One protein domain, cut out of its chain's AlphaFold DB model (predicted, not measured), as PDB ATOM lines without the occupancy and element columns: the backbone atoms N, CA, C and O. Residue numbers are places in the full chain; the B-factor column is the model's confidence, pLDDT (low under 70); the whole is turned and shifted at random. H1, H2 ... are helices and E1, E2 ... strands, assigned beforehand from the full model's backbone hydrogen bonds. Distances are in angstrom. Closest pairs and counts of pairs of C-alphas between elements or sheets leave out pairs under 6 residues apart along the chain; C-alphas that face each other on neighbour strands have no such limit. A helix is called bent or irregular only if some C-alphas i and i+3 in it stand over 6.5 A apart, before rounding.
ATOM      1  N   LEU A 289      37.954  -9.476  21.334       60.44
ATOM      2  CA  LEU A 289      37.196  -9.280  22.566       60.44
ATOM      3  C   LEU A 289      37.363  -7.814  22.937       60.44
ATOM      4  O   LEU A 289      38.490  -7.410  23.208       60.44
ATOM      5  N   VAL A 290      36.272  -7.042  22.907       73.06
ATOM      6  CA  VAL A 290      36.303  -5.623  23.266       73.06
ATOM      7  C   VAL A 290      36.805  -5.539  24.701       73.06
ATOM      8  O   VAL A 290      36.108  -5.929  25.644       73.06
ATOM      9  N   LYS A 291      38.043  -5.082  24.870       83.25
ATOM     10  CA  LYS A 291      38.670  -4.961  26.183       83.25
ATOM     11  C   LYS A 291      38.260  -3.622  26.767       83.25
ATOM     12  O   LYS A 291      38.649  -2.566  26.272       83.25
ATOM     13  N   VAL A 292      37.463  -3.679  27.828       86.62
ATOM     14  CA  VAL A 292      36.983  -2.494  28.540       86.62
ATOM     15  C   VAL A 292      37.784  -2.312  29.818       86.62
ATOM     16  O   VAL A 292      37.835  -3.223  30.643       86.62
ATOM     17  N   TYR A 293      38.369  -1.137  30.006       89.25
ATOM     18  CA  TYR A 293      39.041  -0.741  31.240       89.25
ATOM     19  C   TYR A 293      38.153   0.199  32.052       89.25
ATOM     20  O   TYR A 293      37.579   1.135  31.499       89.25
ATOM     21  N   VAL A 294      38.062  -0.005  33.364       90.12
ATOM     22  CA  VAL A 294      37.310   0.871  34.272       90.12
ATOM     23  C   VAL A 294      38.275   1.576  35.217       90.12
ATOM     24  O   VAL A 294      38.935   0.943  36.040       90.12
ATOM     25  N   VAL A 295      38.321   2.904  35.132       89.12
ATOM     26  CA  VAL A 295      39.067   3.757  36.060       89.12
ATOM     27  C   VAL A 295      38.187   4.048  37.272       89.12
ATOM     28  O   VAL A 295      37.158   4.721  37.166       89.12
ATOM     29  N   LEU A 296      38.585   3.522  38.429       87.56
ATOM     30  CA  LEU A 296      37.912   3.763  39.701       87.56
ATOM     31  C   LEU A 296      38.528   4.984  40.391       87.56
ATOM     32  O   LEU A 296      39.688   4.950  40.787       87.56
ATOM     33  N   ASP A 297      37.725   6.030  40.579       86.75
ATOM     34  CA  ASP A 297      38.100   7.250  41.302       86.75
ATOM     35  C   ASP A 297      37.112   7.551  42.433       86.75
ATOM     36  O   ASP A 297      36.071   6.901  42.587       86.75
ATOM     37  N   LYS A 298      37.387   8.614  43.192       85.62
ATOM     38  CA  LYS A 298      36.542   9.103  44.282       85.62
ATOM     39  C   LYS A 298      35.095   9.360  43.843       85.62
ATOM     40  O   LYS A 298      34.191   9.008  44.603       85.62
ATOM     41  N   TYR A 299      34.842   9.879  42.639       87.81
ATOM     42  CA  TYR A 299      33.468  10.030  42.137       87.81
ATOM     43  C   TYR A 299      32.690   8.700  42.062       87.81
ATOM     44  O   TYR A 299      31.579   8.615  42.577       87.81
ATOM     45  N   PHE A 300      33.255   7.635  41.486       88.62
ATOM     46  CA  PHE A 300      32.568   6.334  41.405       88.62
ATOM     47  C   PHE A 300      32.570   5.568  42.733       88.62
ATOM     48  O   PHE A 300      31.630   4.832  43.030       88.62
ATOM     49  N   CYS A 301      33.606   5.757  43.545       85.94
ATOM     50  CA  CYS A 301      33.831   4.971  44.752       85.94
ATOM     51  C   CYS A 301      33.189   5.544  46.016       85.94
ATOM     52  O   CYS A 301      32.739   4.790  46.881       85.94
ATOM     53  N   LYS A 302      33.183   6.871  46.165       83.44
ATOM     54  CA  LYS A 302      32.803   7.551  47.413       83.44
ATOM     55  C   LYS A 302      31.486   8.316  47.302       83.44
ATOM     56  O   LYS A 302      30.917   8.665  48.334       83.44
ATOM     57  N   TYR A 303      30.977   8.540  46.090       85.94
ATOM     58  CA  TYR A 303      29.770   9.327  45.855       85.94
ATOM     59  C   TYR A 303      28.616   8.475  45.314       85.94
ATOM     60  O   TYR A 303      28.756   7.788  44.306       85.94
ATOM     61  N   ALA A 304      27.456   8.521  45.980       84.69
ATOM     62  CA  ALA A 304      26.332   7.612  45.712       84.69
ATOM     63  C   ALA A 304      25.795   7.709  44.279       84.69
ATOM     64  O   ALA A 304      25.522   6.684  43.656       84.69
ATOM     65  N   ALA A 305      25.704   8.925  43.731       84.94
ATOM     66  CA  ALA A 305      25.271   9.111  42.351       84.94
ATOM     67  C   ALA A 305      26.293   8.560  41.346       84.94
ATOM     68  O   ALA A 305      25.895   7.966  40.348       84.94
ATOM     69  N   GLY A 306      27.596   8.704  41.618       86.94
ATOM     70  CA  GLY A 306      28.644   8.153  40.757       86.94
ATOM     71  C   GLY A 306      28.675   6.626  40.801       86.94
ATOM     72  O   GLY A 306      28.749   5.978  39.759       86.94
ATOM     73  N   TYR A 307      28.513   6.044  41.990       88.12
ATOM     74  CA  TYR A 307      28.390   4.597  42.168       88.12
ATOM     75  C   TYR A 307      27.244   4.012  41.332       88.12
ATOM     76  O   TYR A 307      27.434   3.047  40.591       88.12
ATOM     77  N   ALA A 308      26.055   4.615  41.416       85.19
ATOM     78  CA  ALA A 308      24.904   4.167  40.640       85.19
ATOM     79  C   ALA A 308      25.113   4.358  39.119       85.19
ATOM     80  O   ALA A 308      24.663   3.517  38.340       85.19
ATOM     81  N   GLN A 309      25.871   5.378  38.682       86.25
ATOM     82  CA  GLN A 309      26.153   5.609  37.258       86.25
ATOM     83  C   GLN A 309      27.055   4.508  36.725       86.25
ATOM     84  O   GLN A 309      26.763   3.924  35.682       86.25
ATOM     85  N   LEU A 310      28.113   4.180  37.470       88.94
ATOM     86  CA  LEU A 310      29.012   3.090  37.117       88.94
ATOM     87  C   LEU A 310      28.255   1.759  37.048       88.94
ATOM     88  O   LEU A 310      28.393   1.022  36.076       88.94
ATOM     89  N   LYS A 311      27.404   1.473  38.037       88.06
ATOM     90  CA  LYS A 311      26.572   0.262  38.063       88.06
ATOM     91  C   LYS A 311      25.685   0.146  36.818       88.06
ATOM     92  O   LYS A 311      25.597  -0.931  36.231       88.06
ATOM     93  N   ASN A 312      25.066   1.243  36.389       83.12
ATOM     94  CA  ASN A 312      24.252   1.267  35.175       83.12
ATOM     95  C   ASN A 312      25.083   1.068  33.906       83.12
ATOM     96  O   ASN A 312      24.671   0.298  33.039       83.12
ATOM     97  N   ILE A 313      26.272   1.668  33.817       85.19
ATOM     98  CA  ILE A 313      27.193   1.411  32.700       85.19
ATOM     99  C   ILE A 313      27.560  -0.075  32.641       85.19
ATOM    100  O   ILE A 313      27.455  -0.685  31.582       85.19
ATOM    101  N   LEU A 314      27.915  -0.695  33.769       87.50
ATOM    102  CA  LEU A 314      28.265  -2.120  33.823       87.50
ATOM    103  C   LEU A 314      27.092  -3.025  33.400       87.50
ATOM    104  O   LEU A 314      27.298  -4.015  32.700       87.50
ATOM    105  N   LYS A 315      25.848  -2.674  33.755       84.06
ATOM    106  CA  LYS A 315      24.648  -3.373  33.255       84.06
ATOM    107  C   LYS A 315      24.491  -3.241  31.743       84.06
ATOM    108  O   LYS A 315      24.118  -4.212  31.090       84.06
ATOM    109  N   LEU A 316      24.762  -2.061  31.188       79.19
ATOM    110  CA  LEU A 316      24.726  -1.842  29.741       79.19
ATOM    111  C   LEU A 316      25.792  -2.685  29.034       79.19
ATOM    112  O   LEU A 316      25.469  -3.346  28.054       79.19
ATOM    113  N   LEU A 317      27.016  -2.749  29.570       82.19
ATOM    114  CA  LEU A 317      28.070  -3.626  29.044       82.19
ATOM    115  C   LEU A 317      27.632  -5.098  29.019       82.19
ATOM    116  O   LEU A 317      27.791  -5.766  27.999       82.19
ATOM    117  N   LEU A 318      27.023  -5.586  30.107       81.50
ATOM    118  CA  LEU A 318      26.487  -6.949  30.178       81.50
ATOM    119  C   LEU A 318      25.402  -7.200  29.126       81.50
ATOM    120  O   LEU A 318      25.434  -8.233  28.463       81.50
ATOM    121  N   LYS A 319      24.473  -6.252  28.931       78.31
ATOM    122  CA  LYS A 319      23.432  -6.342  27.889       78.31
ATOM    123  C   LYS A 319      24.012  -6.410  26.473       78.31
ATOM    124  O   LYS A 319      23.362  -6.956  25.591       78.31
ATOM    125  N   ILE A 320      25.201  -5.849  26.256       74.31
ATOM    126  CA  ILE A 320      25.902  -5.837  24.962       74.31
ATOM    127  C   ILE A 320      26.810  -7.078  24.802       74.31
ATOM    128  O   ILE A 320      27.366  -7.312  23.736       74.31
ATOM    129  N   GLY A 321      26.923  -7.925  25.831       73.25
ATOM    130  CA  GLY A 321      27.700  -9.170  25.791       73.25
ATOM    131  C   GLY A 321      29.129  -9.055  26.333       73.25
ATOM    132  O   GLY A 321      29.889 -10.019  26.258       73.25
ATOM    133  N   ILE A 322      29.506  -7.916  26.924       81.00
ATOM    134  CA  ILE A 322      30.826  -7.718  27.540       81.00
ATOM    135  C   ILE A 322      30.794  -8.272  28.970       81.00
ATOM    136  O   ILE A 322      30.345  -7.625  29.923       81.00
ATOM    137  N   SER A 323      31.263  -9.510  29.116       80.06
ATOM    138  CA  SER A 323      31.219 -10.262  30.376       80.06
ATOM    139  C   SER A 323      32.390  -9.988  31.321       80.06
ATOM    140  O   SER A 323      32.264 -10.268  32.512       80.06
ATOM    141  N   LYS A 324      33.500  -9.426  30.822       85.50
ATOM    142  CA  LYS A 324      34.716  -9.136  31.593       85.50
ATOM    143  C   LYS A 324      35.214  -7.716  31.348       85.50
ATOM    144  O   LYS A 324      35.192  -7.233  30.220       85.50
ATOM    145  N   VAL A 325      35.716  -7.083  32.402       87.69
ATOM    146  CA  VAL A 325      36.310  -5.742  32.390       87.69
ATOM    147  C   VAL A 325      37.640  -5.749  33.140       87.69
ATOM    148  O   VAL A 325      37.847  -6.539  34.061       87.69
ATOM    149  N   ILE A 326      38.557  -4.875  32.749       87.44
ATOM    150  CA  ILE A 326      39.849  -4.693  33.406       87.44
ATOM    151  C   ILE A 326      39.695  -3.605  34.470       87.44
ATOM    152  O   ILE A 326      39.226  -2.502  34.182       87.44
ATOM    153  N   VAL A 327      40.086  -3.918  35.702       85.62
ATOM    154  CA  VAL A 327      40.118  -2.979  36.830       85.62
ATOM    155  C   VAL A 327      41.488  -3.089  37.489       85.62
ATOM    156  O   VAL A 327      41.858  -4.160  37.980       85.62
ATOM    157  N   GLY A 328      42.257  -1.997  37.497       81.75
ATOM    158  CA  GLY A 328      43.671  -2.065  37.871       81.75
ATOM    159  C   GLY A 328      44.419  -2.972  36.892       81.75
ATOM    160  O   GLY A 328      44.323  -2.764  35.686       81.75
ATOM    161  N   ASP A 329      45.094  -4.001  37.402       76.62
ATOM    162  CA  ASP A 329      45.829  -4.985  36.591       76.62
ATOM    163  C   ASP A 329      45.068  -6.315  36.411       76.62
ATOM    164  O   ASP A 329      45.623  -7.305  35.934       76.62
ATOM    165  N   LYS A 330      43.799  -6.386  36.839       82.81
ATOM    166  CA  LYS A 330      43.025  -7.637  36.875       82.81
ATOM    167  C   LYS A 330      41.857  -7.607  35.901       82.81
ATOM    168  O   LYS A 330      41.090  -6.649  35.870       82.81
ATOM    169  N   LEU A 331      41.679  -8.706  35.168       85.50
ATOM    170  CA  LEU A 331      40.475  -8.978  34.385       85.50
ATOM    171  C   LEU A 331      39.417  -9.610  35.302       85.50
ATOM    172  O   LEU A 331      39.634 -10.693  35.846       85.50
ATOM    173  N   ILE A 332      38.291  -8.929  35.492       87.44
ATOM    174  CA  ILE A 332      37.235  -9.296  36.443       87.44
ATOM    175  C   ILE A 332      35.904  -9.393  35.699       87.44
ATOM    176  O   ILE A 332      35.624  -8.590  34.812       87.44
ATOM    177  N   ASP A 333      35.056 -10.352  36.070       87.06
ATOM    178  CA  ASP A 333      33.708 -10.438  35.506       87.06
ATOM    179  C   ASP A 333      32.894  -9.178  35.832       87.06
ATOM    180  O   ASP A 333      32.853  -8.720  36.978       87.06
ATOM    181  N   THR A 334      32.197  -8.631  34.838       85.12
ATOM    182  CA  THR A 334      31.414  -7.391  34.952       85.12
ATOM    183  C   THR A 334      30.369  -7.476  36.073       85.12
ATOM    184  O   THR A 334      30.166  -6.517  36.819       85.12
ATOM    185  N   SER A 335      29.742  -8.644  36.247       86.12
ATOM    186  CA  SER A 335      28.796  -8.922  37.337       86.12
ATOM    187  C   SER A 335      29.467  -8.889  38.714       86.12
ATOM    188  O   SER A 335      28.901  -8.365  39.675       86.12
ATOM    189  N   ASN A 336      30.694  -9.399  38.808       86.56
ATOM    190  CA  ASN A 336      31.482  -9.393  40.032       86.56
ATOM    191  C   ASN A 336      31.937  -7.970  40.384       86.56
ATOM    192  O   ASN A 336      31.812  -7.563  41.540       86.56
ATOM    193  N   VAL A 337      32.362  -7.177  39.390       84.56
ATOM    194  CA  VAL A 337      32.649  -5.747  39.586       84.56
ATOM    195  C   VAL A 337      31.416  -5.039  40.123       84.56
ATOM    196  O   VAL A 337      31.514  -4.400  41.163       84.56
ATOM    197  N   MET A 338      30.250  -5.223  39.496       84.69
ATOM    198  CA  MET A 338      28.991  -4.596  39.911       84.69
ATOM    199  C   MET A 338      28.610  -4.904  41.370       84.69
ATOM    200  O   MET A 338      28.144  -4.015  42.084       84.69
ATOM    201  N   ASN A 339      28.831  -6.137  41.828       84.50
ATOM    202  CA  ASN A 339      28.488  -6.567  43.187       84.50
ATOM    203  C   ASN A 339      29.543  -6.175  44.235       84.50
ATOM    204  O   ASN A 339      29.209  -6.000  45.405       84.50
ATOM    205  N   ASN A 340      30.810  -6.024  43.833       83.38
ATOM    206  CA  ASN A 340      31.939  -5.778  44.735       83.38
ATOM    207  C   ASN A 340      32.632  -4.419  44.515       83.38
ATOM    208  O   ASN A 340      33.756  -4.240  44.990       83.38
ATOM    209  N   ILE A 341      31.973  -3.439  43.871       82.44
ATOM    210  CA  ILE A 341      32.529  -2.087  43.637       82.44
ATOM    211  C   ILE A 341      33.123  -1.504  44.930       82.44
ATOM    212  O   ILE A 341      34.237  -0.997  44.919       82.44
ATOM    213  N   SER A 342      32.430  -1.627  46.069       76.06
ATOM    214  CA  SER A 342      32.896  -1.089  47.358       76.06
ATOM    215  C   SER A 342      34.227  -1.686  47.830       76.06
ATOM    216  O   SER A 342      35.048  -0.957  48.378       76.06
ATOM    217  N   LYS A 343      34.466  -2.983  47.587       80.12
ATOM    218  CA  LYS A 343      35.736  -3.657  47.911       80.12
ATOM    219  C   LYS A 343      36.846  -3.243  46.951       80.12
ATOM    220  O   LYS A 343      37.957  -2.976  47.391       80.12
ATOM    221  N   LEU A 344      36.538  -3.152  45.656       80.31
ATOM    222  CA  LEU A 344      37.489  -2.706  44.629       80.31
ATOM    223  C   LEU A 344      37.938  -1.256  44.863       80.31
ATOM    224  O   LEU A 344      39.096  -0.917  44.655       80.31
ATOM    225  N   CYS A 345      37.033  -0.433  45.384       78.12
ATOM    226  CA  CYS A 345      37.278   0.942  45.800       78.12
ATOM    227  C   CYS A 345      38.004   1.093  47.151       78.12
ATOM    228  O   CYS A 345      38.298   2.222  47.543       78.12
ATOM    229  N   GLY A 346      38.253  -0.004  47.879       61.66
ATOM    230  CA  GLY A 346      38.861   0.012  49.216       61.66
ATOM    231  C   GLY A 346      40.350   0.366  49.223       61.66
ATOM    232  O   GLY A 346      40.854   0.869  50.223       61.66
ATOM    233  N   ASN A 347      41.042   0.179  48.096       60.28
ATOM    234  CA  ASN A 347      42.401   0.672  47.908       60.28
ATOM    235  C   ASN A 347      42.313   2.131  47.446       60.28
ATOM    236  O   ASN A 347      42.227   2.396  46.251       60.28
ATOM    237  N   GLU A 348      42.340   3.089  48.377       58.62
ATOM    238  CA  GLU A 348      42.248   4.542  48.100       58.62
ATOM    239  C   GLU A 348      43.394   5.108  47.232       58.62
ATOM    240  O   GLU A 348      43.509   6.316  47.037       58.62
ATOM    241  N   ASN A 349      44.252   4.245  46.694       64.50
ATOM    242  CA  ASN A 349      45.371   4.614  45.855       64.50
ATOM    243  C   ASN A 349      44.906   4.793  44.400       64.50
ATOM    244  O   ASN A 349      45.289   4.030  43.517       64.50
ATOM    245  N   TYR A 350      44.039   5.775  44.138       68.31
ATOM    246  CA  TYR A 350      43.438   6.012  42.812       68.31
ATOM    247  C   TYR A 350      44.485   6.262  41.712       68.31
ATOM    248  O   TYR A 350      44.301   5.853  40.566       68.31
ATOM    249  N   GLU A 351      45.648   6.815  42.070       67.31
ATOM    250  CA  GLU A 351      46.794   6.940  41.160       67.31
ATOM    251  C   GLU A 351      47.281   5.593  40.612       67.31
ATOM    252  O   GLU A 351      47.779   5.530  39.489       67.31
ATOM    253  N   SER A 352      47.118   4.504  41.371       68.88
ATOM    254  CA  SER A 352      47.458   3.158  40.900       68.88
ATOM    255  C   SER A 352      46.565   2.707  39.746       68.88
ATOM    256  O   SER A 352      47.059   2.036  38.849       68.88
ATOM    257  N   SER A 353      45.299   3.141  39.696       73.31
ATOM    258  CA  SER A 353      44.395   2.813  38.583       73.31
ATOM    259  C   SER A 353      44.817   3.522  37.295       73.31
ATOM    260  O   SER A 353      44.812   2.924  36.223       73.31
ATOM    261  N   LEU A 354      45.262   4.780  37.383       77.12
ATOM    262  CA  LEU A 354      45.802   5.500  36.223       77.12
ATOM    263  C   LEU A 354      47.163   4.944  35.772       77.12
ATOM    264  O   LEU A 354      47.421   4.866  34.571       77.12
ATOM    265  N   LYS A 355      48.022   4.529  36.713       78.62
ATOM    266  CA  LYS A 355      49.304   3.865  36.410       78.62
ATOM    267  C   LYS A 355      49.093   2.497  35.759       78.62
ATOM    268  O   LYS A 355      49.746   2.199  34.767       78.62
ATOM    269  N   ALA A 356      48.156   1.701  36.266       80.38
ATOM    270  CA  ALA A 356      47.783   0.423  35.671       80.38
ATOM    271  C   ALA A 356      47.235   0.613  34.250       80.38
ATOM    272  O   ALA A 356      47.684  -0.062  33.326       80.38
ATOM    273  N   LEU A 357      46.356   1.605  34.045       81.94
ATOM    274  CA  LEU A 357      45.872   1.966  32.714       81.94
ATOM    275  C   LEU A 357      47.029   2.263  31.751       81.94
ATOM    276  O   LEU A 357      46.990   1.782  30.627       81.94
ATOM    277  N   TYR A 358      48.067   2.996  32.173       80.00
ATOM    278  CA  TYR A 358      49.231   3.288  31.322       80.00
ATOM    279  C   TYR A 358      49.897   2.022  30.762       80.00
ATOM    280  O   TYR A 358      50.287   2.009  29.596       80.00
ATOM    281  N   ASN A 359      49.968   0.950  31.556       77.25
ATOM    282  CA  ASN A 359      50.599  -0.305  31.148       77.25
ATOM    283  C   ASN A 359      49.760  -1.095  30.134       77.25
ATOM    284  O   ASN A 359      50.321  -1.828  29.324       77.25
ATOM    285  N   VAL A 360      48.431  -0.945  30.160       78.88
ATOM    286  CA  VAL A 360      47.501  -1.721  29.316       78.88
ATOM    287  C   VAL A 360      46.797  -0.890  28.242       78.88
ATOM    288  O   VAL A 360      46.001  -1.425  27.479       78.88
ATOM    289  N   ILE A 361      47.078   0.411  28.139       78.00
ATOM    290  CA  ILE A 361      46.345   1.355  27.275       78.00
ATOM    291  C   ILE A 361      46.368   0.982  25.788       78.00
ATOM    292  O   ILE A 361      45.416   1.278  25.074       78.00
ATOM    293  N   ASN A 362      47.431   0.317  25.329       74.00
ATOM    294  CA  ASN A 362      47.563  -0.141  23.942       74.00
ATOM    295  C   ASN A 362      46.717  -1.389  23.641       74.00
ATOM    296  O   ASN A 362      46.458  -1.682  22.478       74.00
ATOM    297  N   ASP A 363      46.268  -2.088  24.682       75.88
ATOM    298  CA  ASP A 363      45.488  -3.319  24.588       75.88
ATOM    299  C   ASP A 363      44.006  -3.102  24.913       75.88
ATOM    300  O   ASP A 363      43.252  -4.069  24.936       75.88
ATOM    301  N   VAL A 364      43.578  -1.872  25.199       82.00
ATOM    302  CA  VAL A 364      42.204  -1.540  25.604       82.00
ATOM    303  C   VAL A 364      41.483  -0.840  24.458       82.00
ATOM    304  O   VAL A 364      42.039   0.055  23.829       82.00
ATOM    305  N   ASP A 365      40.225  -1.212  24.221       80.62
ATOM    306  CA  ASP A 365      39.380  -0.606  23.185       80.62
ATOM    307  C   ASP A 365      38.479   0.499  23.763       80.62
ATOM    308  O   ASP A 365      38.230   1.512  23.106       80.62
ATOM    309  N   VAL A 366      38.008   0.333  25.007       86.00
ATOM    310  CA  VAL A 366      37.108   1.281  25.687       86.00
ATOM    311  C   VAL A 366      37.593   1.566  27.106       86.00
ATOM    312  O   VAL A 366      37.860   0.644  27.872       86.00
ATOM    313  N   ILE A 367      37.649   2.838  27.491       88.25
ATOM    314  CA  ILE A 367      38.006   3.280  28.841       88.25
ATOM    315  C   ILE A 367      36.801   3.974  29.471       88.25
ATOM    316  O   ILE A 367      36.399   5.050  29.040       88.25
ATOM    317  N   ILE A 368      36.255   3.387  30.530       89.50
ATOM    318  CA  ILE A 368      35.240   4.014  31.375       89.50
ATOM    319  C   ILE A 368      35.959   4.818  32.450       89.50
ATOM    320  O   ILE A 368      36.686   4.259  33.270       89.50
ATOM    321  N   VAL A 369      35.751   6.129  32.459       90.69
ATOM    322  CA  VAL A 369      36.430   7.051  33.372       90.69
ATOM    323  C   VAL A 369      35.439   7.989  34.040       90.69
ATOM    324  O   VAL A 369      34.464   8.445  33.440       90.69
ATOM    325  N   SER A 370      35.697   8.318  35.299       89.94
ATOM    326  CA  SER A 370      34.916   9.332  35.992       89.94
ATOM    327  C   SER A 370      35.209  10.744  35.444       89.94
ATOM    328  O   SER A 370      36.296  10.991  34.909       89.94
ATOM    329  N   PRO A 371      34.296  11.716  35.615       88.38
ATOM    330  CA  PRO A 371      34.568  13.117  35.281       88.38
ATOM    331  C   PRO A 371      35.759  13.715  36.057       88.38
ATOM    332  O   PRO A 371      36.297  14.752  35.673       88.38
ATOM    333  N   GLU A 372      36.211  13.062  37.129       88.75
ATOM    334  CA  GLU A 372      37.371  13.476  37.920       88.75
ATOM    335  C   GLU A 372      38.684  13.259  37.156       88.75
ATOM    336  O   GLU A 372      39.490  14.183  37.039       88.75
ATOM    337  N   SER A 373      38.854  12.077  36.559       88.75
ATOM    338  CA  SER A 373      40.102  11.657  35.906       88.75
ATOM    339  C   SER A 373      40.105  11.806  34.384       88.75
ATOM    340  O   SER A 373      41.140  11.579  33.751       88.75
ATOM    341  N   ILE A 374      38.996  12.240  33.774       88.38
ATOM    342  CA  ILE A 374      38.850  12.346  32.312       88.38
ATOM    343  C   ILE A 374      39.977  13.155  31.648       88.38
ATOM    344  O   ILE A 374      40.564  12.703  30.666       88.38
ATOM    345  N   LYS A 375      40.372  14.306  32.218       86.81
ATOM    346  CA  LYS A 375      41.470  15.130  31.678       86.81
ATOM    347  C   LYS A 375      42.811  14.395  31.683       86.81
ATOM    348  O   LYS A 375      43.604  14.571  30.760       86.81
ATOM    349  N   ASN A 376      43.076  13.591  32.712       85.94
ATOM    350  CA  ASN A 376      44.322  12.837  32.826       85.94
ATOM    351  C   ASN A 376      44.368  11.715  31.785       85.94
ATOM    352  O   ASN A 376      45.380  11.566  31.101       85.94
ATOM    353  N   VAL A 377      43.257  11.000  31.597       85.50
ATOM    354  CA  VAL A 377      43.136   9.944  30.579       85.50
ATOM    355  C   VAL A 377      43.269  10.514  29.163       85.50
ATOM    356  O   VAL A 377      44.025   9.974  28.360       85.50
ATOM    357  N   VAL A 378      42.640  11.655  28.860       84.62
ATOM    358  CA  VAL A 378      42.791  12.319  27.549       84.62
ATOM    359  C   VAL A 378      44.251  12.709  27.287       84.62
ATOM    360  O   VAL A 378      44.772  12.471  26.197       84.62
ATOM    361  N   LYS A 379      44.950  13.264  28.288       83.88
ATOM    362  CA  LYS A 379      46.387  13.584  28.179       83.88
ATOM    363  C   LYS A 379      47.250  12.340  27.946       83.88
ATOM    364  O   LYS A 379      48.230  12.428  27.210       83.88
ATOM    365  N   LEU A 380      46.903  11.212  28.567       81.19
ATOM    366  CA  LEU A 380      47.573   9.921  28.380       81.19
ATOM    367  C   LEU A 380      47.400   9.402  26.947       81.19
ATOM    368  O   LEU A 380      48.391   9.074  26.301       81.19
ATOM    369  N   ILE A 381      46.173   9.400  26.418       79.06
ATOM    370  CA  ILE A 381      45.891   8.910  25.058       79.06
ATOM    371  C   ILE A 381      46.578   9.764  23.996       79.06
ATOM    372  O   ILE A 381      47.101   9.217  23.033       79.06
ATOM    373  N   ARG A 382      46.661  11.090  24.179       76.25
ATOM    374  CA  ARG A 382      47.369  11.975  23.231       76.25
ATOM    375  C   ARG A 382      48.820  11.573  22.978       76.25
ATOM    376  O   ARG A 382      49.350  11.889  21.919       76.25
ATOM    377  N   LYS A 383      49.462  10.915  23.943       73.00
ATOM    378  CA  LYS A 383      50.851  10.460  23.824       73.00
ATOM    379  C   LYS A 383      50.985   9.117  23.096       73.00
ATOM    380  O   LYS A 383      52.092   8.780  22.691       73.00
ATOM    381  N   ASN A 384      49.893   8.373  22.908       66.25
ATOM    382  CA  ASN A 384      49.894   7.025  22.340       66.25
ATOM    383  C   ASN A 384      49.317   6.989  20.913       66.25
ATOM    384  O   ASN A 384      48.507   7.825  20.518       66.25
ATOM    385  N   ARG A 385      49.769   6.013  20.110       58.84
ATOM    386  CA  ARG A 385      49.379   5.867  18.691       58.84
ATOM    387  C   ARG A 385      48.007   5.210  18.498       58.84
ATOM    388  O   ARG A 385      47.342   5.496  17.506       58.84
ATOM    389  N   LEU A 386      47.583   4.353  19.431       61.03
ATOM    390  CA  LEU A 386      46.250   3.747  19.457       61.03
ATOM    391  C   LEU A 386      45.300   4.605  20.287       61.03
ATOM    392  O   LEU A 386      45.707   5.238  21.263       61.03
ATOM    393  N   ARG A 387      44.035   4.644  19.874       69.62
ATOM    394  CA  ARG A 387      43.064   5.591  20.410       69.62
ATOM    395  C   ARG A 387      41.800   4.884  20.923       69.62
ATOM    396  O   ARG A 387      40.851   4.746  20.150       69.62
ATOM    397  N   PRO A 388      41.791   4.425  22.187       78.56
ATOM    398  CA  PRO A 388      40.597   3.851  22.796       78.56
ATOM    399  C   PRO A 388      39.458   4.870  22.893       78.56
ATOM    400  O   PRO A 388      39.693   6.073  23.042       78.56
ATOM    401  N   LEU A 389      38.221   4.378  22.863       82.75
ATOM    402  CA  LEU A 389      37.026   5.173  23.135       82.75
ATOM    403  C   LEU A 389      36.966   5.504  24.630       82.75
ATOM    404  O   LEU A 389      36.912   4.601  25.462       82.75
ATOM    405  N   ILE A 390      36.929   6.783  24.989       84.81
ATOM    406  CA  ILE A 390      36.712   7.208  26.372       84.81
ATOM    407  C   ILE A 390      35.214   7.391  26.597       84.81
ATOM    408  O   ILE A 390      34.575   8.210  25.943       84.81
ATOM    409  N   VAL A 391      34.668   6.689  27.581       86.19
ATOM    410  CA  VAL A 391      33.301   6.871  28.063       86.19
ATOM    411  C   VAL A 391      33.365   7.500  29.447       86.19
ATOM    412  O   VAL A 391      33.940   6.934  30.377       86.19
ATOM    413  N   SER A 392      32.763   8.671  29.601       88.25
ATOM    414  CA  SER A 392      32.608   9.334  30.891       88.25
ATOM    415  C   SER A 392      31.158   9.714  31.148       88.25
ATOM    416  O   SER A 392      30.273   9.453  30.336       88.25
ATOM    417  N   VAL A 393      30.899  10.296  32.313       85.81
ATOM    418  CA  VAL A 393      29.552  10.616  32.783       85.81
ATOM    419  C   VAL A 393      29.469  12.060  33.231       85.81
ATOM    420  O   VAL A 393      30.420  12.616  33.786       85.81
ATOM    421  N   LYS A 394      28.298  12.665  33.048       84.44
ATOM    422  CA  LYS A 394      28.016  13.974  33.632       84.44
ATOM    423  C   LYS A 394      27.839  13.843  35.142       84.44
ATOM    424  O   LYS A 394      27.039  13.031  35.614       84.44
ATOM    425  N   ALA A 395      28.568  14.663  35.896       84.25
ATOM    426  CA  ALA A 395      28.475  14.673  37.348       84.25
ATOM    427  C   ALA A 395      27.077  15.122  37.804       84.25
ATOM    428  O   ALA A 395      26.627  16.226  37.496       84.25
ATOM    429  N   ILE A 396      26.394  14.267  38.561       80.50
ATOM    430  CA  ILE A 396      25.100  14.584  39.173       80.50
ATOM    431  C   ILE A 396      25.294  15.350  40.477       80.50
ATOM    432  O   ILE A 396      26.146  15.004  41.291       80.50
ATOM    433  N   ARG A 397      24.462  16.372  40.684       77.94
ATOM    434  CA  ARG A 397      24.421  17.169  41.910       77.94
ATOM    435  C   ARG A 397      23.417  16.573  42.897       77.94
ATOM    436  O   ARG A 397      22.238  16.485  42.584       77.94
ATOM    437  N   ASP A 398      23.886  16.218  44.094       80.44
ATOM    438  CA  ASP A 398      23.028  15.759  45.196       80.44
ATOM    439  C   ASP A 398      22.400  16.959  45.919       80.44
ATOM    440  O   ASP A 398      23.061  17.657  46.697       80.44
ATOM    441  N   ASN A 399      21.108  17.186  45.678       76.62
ATOM    442  CA  ASN A 399      20.365  18.301  46.270       76.62
ATOM    443  C   ASN A 399      20.178  18.165  47.791       76.62
ATOM    444  O   ASN A 399      19.918  19.172  48.450       76.62
ATOM    445  N   SER A 400      20.382  16.976  48.379       75.12
ATOM    446  CA  SER A 400      20.344  16.814  49.843       75.12
ATOM    447  C   SER A 400      21.467  17.572  50.549       75.12
ATOM    448  O   SER A 400      21.288  18.041  51.667       75.12
ATOM    449  N   ILE A 401      22.617  17.748  49.890       71.25
ATOM    450  CA  ILE A 401      23.757  18.493  50.444       71.25
ATOM    451  C   ILE A 401      23.528  20.008  50.306       71.25
ATOM    452  O   ILE A 401      24.066  20.800  51.072       71.25
ATOM    453  N   VAL A 402      22.695  20.426  49.351       64.50
ATOM    454  CA  VAL A 402      22.457  21.837  49.003       64.50
ATOM    455  C   VAL A 402      21.334  22.466  49.837       64.50
ATOM    456  O   VAL A 402      21.094  23.658  49.685       64.50
ATOM    457  N   MET A 403      20.659  21.705  50.714       63.91
ATOM    458  CA  MET A 403      19.503  22.159  51.505       63.91
ATOM    459  C   MET A 403      19.639  23.618  51.968       63.91
ATOM    460  O   MET A 403      20.438  23.930  52.859       63.91
ATOM    461  N   HIS A 404      18.820  24.494  51.372       51.66
ATOM    462  CA  HIS A 404      18.838  25.937  51.623       51.66
ATOM    463  C   HIS A 404      18.737  26.258  53.118       51.66
ATOM    464  O   HIS A 404      19.476  27.110  53.603       51.66
ATOM    465  N   ASP A 405      17.915  25.509  53.857       51.81
ATOM    466  CA  ASP A 405      17.673  25.719  55.286       51.81
ATOM    467  C   ASP A 405      18.904  25.502  56.171       51.81
ATOM    468  O   ASP A 405      19.046  26.174  57.190       51.81
ATOM    469  N   LEU A 406      19.821  24.601  55.809       56.12
ATOM    470  CA  LEU A 406      21.022  24.359  56.616       56.12
ATOM    471  C   LEU A 406      22.079  25.440  56.405       56.12
ATOM    472  O   LEU A 406      22.757  25.861  57.347       56.12
ATOM    473  N   ILE A 407      22.194  25.914  55.168       53.06
ATOM    474  CA  ILE A 407      23.126  26.975  54.798       53.06
ATOM    475  C   ILE A 407      22.633  28.316  55.363       53.06
ATOM    476  O   ILE A 407      23.428  29.050  55.953       53.06
ATOM    477  N   SER A 408      21.334  28.614  55.257       52.31
ATOM    478  CA  SER A 408      20.748  29.873  55.735       52.31
ATOM    479  C   SER A 408      20.610  29.922  57.262       52.31
ATOM    480  O   SER A 408      21.051  30.891  57.883       52.31
ATOM    481  N   THR A 409      20.078  28.866  57.887       50.53
ATOM    482  CA  THR A 409      19.761  28.854  59.328       50.53
ATOM    483  C   THR A 409      20.999  28.597  60.190       50.53
ATOM    484  O   THR A 409      21.153  29.197  61.253       50.53
ATOM    485  N   PHE A 410      21.932  27.752  59.734       55.47
ATOM    486  CA  PHE A 410      23.088  27.326  60.541       55.47
ATOM    487  C   PHE A 410      24.438  27.825  60.020       55.47
ATOM    488  O   PHE A 410      25.472  27.532  60.628       55.47
ATOM    489  N   LYS A 411      24.441  28.618  58.936       58.41
ATOM    490  CA  LYS A 411      25.654  29.118  58.263       58.41
ATOM    491  C   LYS A 411      26.651  27.993  57.966       58.41
ATOM    492  O   LYS A 411      27.861  28.182  58.106       58.41
ATOM    493  N   VAL A 412      26.143  26.816  57.599       61.31
ATOM    494  CA  VAL A 412      26.975  25.677  57.207       61.31
ATOM    495  C   VAL A 412      27.673  26.036  55.898       61.31
ATOM    496  O   VAL A 412      27.016  26.283  54.889       61.31
ATOM    497  N   ARG A 413      29.009  26.081  55.911       63.66
ATOM    498  CA  ARG A 413      29.807  26.292  54.695       63.66
ATOM    499  C   ARG A 413      30.239  24.943  54.139       63.66
ATOM    500  O   ARG A 413      30.936  24.197  54.826       63.66
ATOM    501  N   ILE A 414      29.854  24.662  52.894       69.69
ATOM    502  CA  ILE A 414      30.199  23.429  52.165       69.69
ATOM    503  C   ILE A 414      31.066  23.755  50.936       69.69
ATOM    504  O   ILE A 414      30.912  23.161  49.870       69.69
ATOM    505  N   ASN A 415      31.973  24.727  51.082       70.38
ATOM    506  CA  ASN A 415      32.804  25.242  49.990       70.38
ATOM    507  C   ASN A 415      33.553  24.116  49.263       70.38
ATOM    508  O   ASN A 415      33.456  24.021  48.049       70.38
ATOM    509  N   GLY A 416      34.162  23.181  50.000       73.12
ATOM    510  CA  GLY A 416      34.900  22.067  49.392       73.12
ATOM    511  C   GLY A 416      34.045  21.137  48.517       73.12
ATOM    512  O   GLY A 416      34.547  20.589  47.541       73.12
ATOM    513  N   PHE A 417      32.746  20.977  48.806       76.62
ATOM    514  CA  PHE A 417      31.850  20.192  47.946       76.62
ATOM    515  C   PHE A 417      31.468  20.955  46.680       76.62
ATOM    516  O   PHE A 417      31.441  20.379  45.596       76.62
ATOM    517  N   GLN A 418      31.189  22.254  46.808       77.88
ATOM    518  CA  GLN A 418      30.876  23.111  45.664       77.88
ATOM    519  C   GLN A 418      32.086  23.266  44.735       77.88
ATOM    520  O   GLN A 418      31.936  23.144  43.523       77.88
ATOM    521  N   GLU A 419      33.278  23.456  45.301       83.38
ATOM    522  CA  GLU A 419      34.555  23.489  44.584       83.38
ATOM    523  C   GLU A 419      34.822  22.164  43.866       83.38
ATOM    524  O   GLU A 419      35.166  22.172  42.687       83.38
ATOM    525  N   TRP A 420      34.595  21.022  44.523       86.00
ATOM    526  CA  TRP A 420      34.752  19.712  43.886       86.00
ATOM    527  C   TRP A 420      33.746  19.485  42.751       86.00
ATOM    528  O   TRP A 420      34.140  19.044  41.676       86.00
ATOM    529  N   LEU A 421      32.468  19.838  42.923       83.06
ATOM    530  CA  LEU A 421      31.485  19.759  41.834       83.06
ATOM    531  C   LEU A 421      31.852  20.673  40.656       83.06
ATOM    532  O   LEU A 421      31.738  20.260  39.501       83.06
ATOM    533  N   ALA A 422      32.308  21.896  40.936       85.44
ATOM    534  CA  ALA A 422      32.792  22.814  39.910       85.44
ATOM    535  C   ALA A 422      34.028  22.248  39.198       85.44
ATOM    536  O   ALA A 422      34.113  22.321  37.976       85.44
ATOM    537  N   PHE A 423      34.946  21.615  39.932       90.12
ATOM    538  CA  PHE A 423      36.101  20.917  39.372       90.12
ATOM    539  C   PHE A 423      35.691  19.785  38.416       90.12
ATOM    540  O   PHE A 423      36.184  19.747  37.288       90.12
ATOM    541  N   LEU A 424      34.752  18.916  38.812       88.50
ATOM    542  CA  LEU A 424      34.234  17.846  37.945       88.50
ATOM    543  C   LEU A 424      33.617  18.413  36.659       88.50
ATOM    544  O   LEU A 424      33.895  17.921  35.565       88.50
ATOM    545  N   LYS A 425      32.818  19.479  36.783       86.44
ATOM    546  CA  LYS A 425      32.206  20.161  35.639       86.44
ATOM    547  C   LYS A 425      33.266  20.766  34.712       86.44
ATOM    548  O   LYS A 425      33.263  20.485  33.521       86.44
ATOM    549  N   ASN A 426      34.228  21.505  35.260       88.00
ATOM    550  CA  ASN A 426      35.320  22.115  34.498       88.00
ATOM    551  C   ASN A 426      36.216  21.073  33.810       88.00
ATOM    552  O   ASN A 426      36.889  21.378  32.818       88.00
ATOM    553  N   ASN A 427      36.296  19.853  34.347       88.25
ATOM    554  CA  ASN A 427      37.010  18.755  33.707       88.25
ATOM    555  C   ASN A 427      36.298  18.256  32.461       88.25
ATOM    556  O   ASN A 427      36.940  18.150  31.417       88.25
ATOM    557  N   VAL A 428      34.992  18.035  32.563       85.25
ATOM    558  CA  VAL A 428      34.126  17.668  31.441       85.25
ATOM    559  C   VAL A 428      34.091  18.773  30.381       85.25
ATOM    560  O   VAL A 428      34.436  18.515  29.229       85.25
ATOM    561  N   ASP A 429      33.774  20.008  30.773       84.88
ATOM    562  CA  ASP A 429      33.643  21.149  29.857       84.88
ATOM    563  C   ASP A 429      34.964  21.427  29.122       84.88
ATOM    564  O   ASP A 429      34.979  21.654  27.913       84.88
ATOM    565  N   GLY A 430      36.096  21.327  29.831       82.31
ATOM    566  CA  GLY A 430      37.420  21.477  29.231       82.31
ATOM    567  C   GLY A 430      37.708  20.431  28.149       82.31
ATOM    568  O   GLY A 430      38.255  20.779  27.106       82.31
ATOM    569  N   VAL A 431      37.307  19.173  28.356       82.25
ATOM    570  CA  VAL A 431      37.494  18.100  27.362       82.25
ATOM    571  C   VAL A 431      36.563  18.274  26.159       82.25
ATOM    572  O   VAL A 431      37.003  18.068  25.030       82.25
ATOM    573  N   LEU A 432      35.315  18.700  26.377       77.94
ATOM    574  CA  LEU A 432      34.358  18.972  25.297       77.94
ATOM    575  C   LEU A 432      34.759  20.181  24.439       77.94
ATOM    576  O   LEU A 432      34.571  20.166  23.225       77.94
ATOM    577  N   SER A 433      35.320  21.225  25.059       76.88
ATOM    578  CA  SER A 433      35.773  22.433  24.352       76.88
ATOM    579  C   SER A 433      36.978  22.184  23.438       76.88
ATOM    580  O   SER A 433      37.181  22.892  22.450       76.88
ATOM    581  N   ASP A 434      37.765  21.152  23.742       73.25
ATOM    582  CA  ASP A 434      38.957  20.794  22.992       73.25
ATOM    583  C   ASP A 434      38.568  19.907  21.794       73.25
ATOM    584  O   ASP A 434      38.510  18.673  21.868       73.25
ATOM    585  N   ARG A 435      38.253  20.577  20.672       54.53
ATOM    586  CA  ARG A 435      37.720  19.979  19.431       54.53
ATOM    587  C   ARG A 435      38.568  18.821  18.889       54.53
ATOM    588  O   ARG A 435      38.004  17.913  18.285       54.53
ATOM    589  N   VAL A 436      39.877  18.795  19.155       54.06
ATOM    590  CA  VAL A 436      40.810  17.742  18.697       54.06
ATOM    591  C   VAL A 436      40.633  16.426  19.474       54.06
ATOM    592  O   VAL A 436      40.936  15.354  18.957       54.06
ATOM    593  N   SER A 437      40.106  16.484  20.699       53.34
ATOM    594  CA  SER A 437      39.781  15.318  21.548       53.34
ATOM    595  C   SER A 437      38.326  14.852  21.448       53.34
ATOM    596  O   SER A 437      38.012  13.751  21.898       53.34
ATOM    597  N   SER A 438      37.440  15.672  20.878       52.47
ATOM    598  CA  SER A 438      35.986  15.460  20.925       52.47
ATOM    599  C   SER A 438      35.501  14.193  20.212       52.47
ATOM    600  O   SER A 438      34.517  13.597  20.635       52.47
ATOM    601  N   THR A 439      36.210  13.708  19.187       54.41
ATOM    602  CA  THR A 439      35.763  12.553  18.389       54.41
ATOM    603  C   THR A 439      35.885  11.205  19.111       54.41
ATOM    604  O   THR A 439      35.483  10.189  18.555       54.41
ATOM    605  N   GLN A 440      36.473  11.157  20.313       71.88
ATOM    606  CA  GLN A 440      36.757   9.907  21.042       71.88
ATOM    607  C   GLN A 440      36.287   9.911  22.490       71.88
ATOM    608  O   GLN A 440      36.523   8.946  23.214       71.88
ATOM    609  N   VAL A 441      35.642  10.989  22.918       75.12
ATOM    610  CA  VAL A 441      35.115  11.124  24.269       75.12
ATOM    611  C   VAL A 441      33.600  11.172  24.179       75.12
ATOM    612  O   VAL A 441      33.033  12.121  23.649       75.12
ATOM    613  N   VAL A 442      32.950  10.156  24.730       80.69
ATOM    614  CA  VAL A 442      31.499  10.103  24.887       80.69
ATOM    615  C   VAL A 442      31.172  10.468  26.322       80.69
ATOM    616  O   VAL A 442      31.668   9.847  27.264       80.69
ATOM    617  N   ILE A 443      30.333  11.485  26.494       79.38
ATOM    618  CA  ILE A 443      29.851  11.898  27.807       79.38
ATOM    619  C   ILE A 443      28.398  11.493  27.914       79.38
ATOM    620  O   ILE A 443      27.523  12.085  27.295       79.38
ATOM    621  N   LEU A 444      28.160  10.474  28.727       77.19
ATOM    622  CA  LEU A 444      26.827   9.988  28.996       77.19
ATOM    623  C   LEU A 444      26.111  10.979  29.911       77.19
ATOM    624  O   LEU A 444      26.418  11.115  31.106       77.19
ATOM    625  N   GLU A 445      25.143  11.678  29.335       68.38
ATOM    626  CA  GLU A 445      24.138  12.412  30.086       68.38
ATOM    627  C   GLU A 445      22.990  11.464  30.443       68.38
ATOM    628  O   GLU A 445      22.699  10.527  29.708       68.38
TER     629      GLU A 445
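AT A GLANCE: This is residues 289 to 445 of the 449 residues of an uncharacterized protein of Desulfurococcales archaeon ex4484_42 (UniProt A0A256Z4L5). A small, twisted sheet of four short parallel strands forms the core, with H2 over one face, H5 over the other, and H4 and H7 grazing it. Beside its edge strand E1 sits the small hairpin E2 and E3, H3 packs on H2, and at the far end of the domain residues 405 to 411, mostly H6, stick out. The 157 printed residues have seven named helices and six named strands, in the order E1 H1 H2 E2 E3 H3 H4 E4 H5 E5 H6 H7 E6; the sheet's order is E1 E4 E5 E6, and the class is mixed, helices and strands. The whole is compact, with a radius of gyration of the C-alphas of 16.4 A, yet only just elongated, spanning 56 by 36 by 28 A.

HOW THE PARTS SIT: In the sheet, E1, residues 292 to 294, is parallel to E4, residues 366 to 368, with N 293 and O 366 within hydrogen-bond range at 2.8 A. E4 is parallel to E5, residues 389 to 393, with N 391 and O 367 at 2.8 A. E5 is parallel to E6, residues 441 to 444, with N 392 and O 442 at 2.8 A. H5, residues 374 to 382, is over E5 at a height over the sheet of 9.9 A. H2, residues 304 to 319, is on the opposite face at 9.3 A, and runs along the strands, at 1 degree to E4 on the local plane. H4, residues 350 to 363, only grazes the sheet with residues 353 to 363, and H7, residues 415 to 433, with residues 428 to 432. E4, H5, E5 and E5, H6, H7, E6, where H6 is residues 404 to 410, are strand-helix-strand units, parallel neighbour strands joined through helices, with right-handed crossovers. H5 and H7 touch through residues 427 to 431 of H7, closest at the C-alphas of Lys 375 and Asn 427, 6.1 A. H2 touches H3, residues 334 to 344, at a shallow tilt of 24 degrees, opposite ways; their closest C-alphas, Lys 311 and Met 338, are 5.7 A apart. H1, residues 298 to 302, and H2 touch only at the corner, closest at the C-alphas of Phe 300 and Gly 306, 4.4 A. E2, residues 324 to 327, and E3, residues 330 to 333, form an antiparallel hairpin, with N 325 and O 332 at 2.8 A. The closest C-alphas of E1 and E2, Tyr 293 and Ile 326, are 4.6 A apart. Every O i to N i+4 pair is within hydrogen-bond range in H1, H2, H5, H6 and H7, against 5 of 7 in H3 and 8 of 10 in H4.

IN THESE COORDINATES: E1 begins at C-alpha 292, (36.983, -2.494, 28.540), and E6 ends at C-alpha 444, (26.827, 9.988, 28.996). H7 is 26.0 A long, H2 22.8 A, H4 20.6 A and E5 13.4 A. H3 and H4 are irregular: C-alphas 339 and 342 are 8.2 A apart, and 359 and 362 are 7.8 A apart.

THE WHOLE: The two C-alphas farthest apart, those of Leu 289 and Thr 409, are 55.8 A apart. The printed part has no cut and no long link. The mean pLDDT of the printed part is 78.2; 31 residues are under 70, among them 402 to 414.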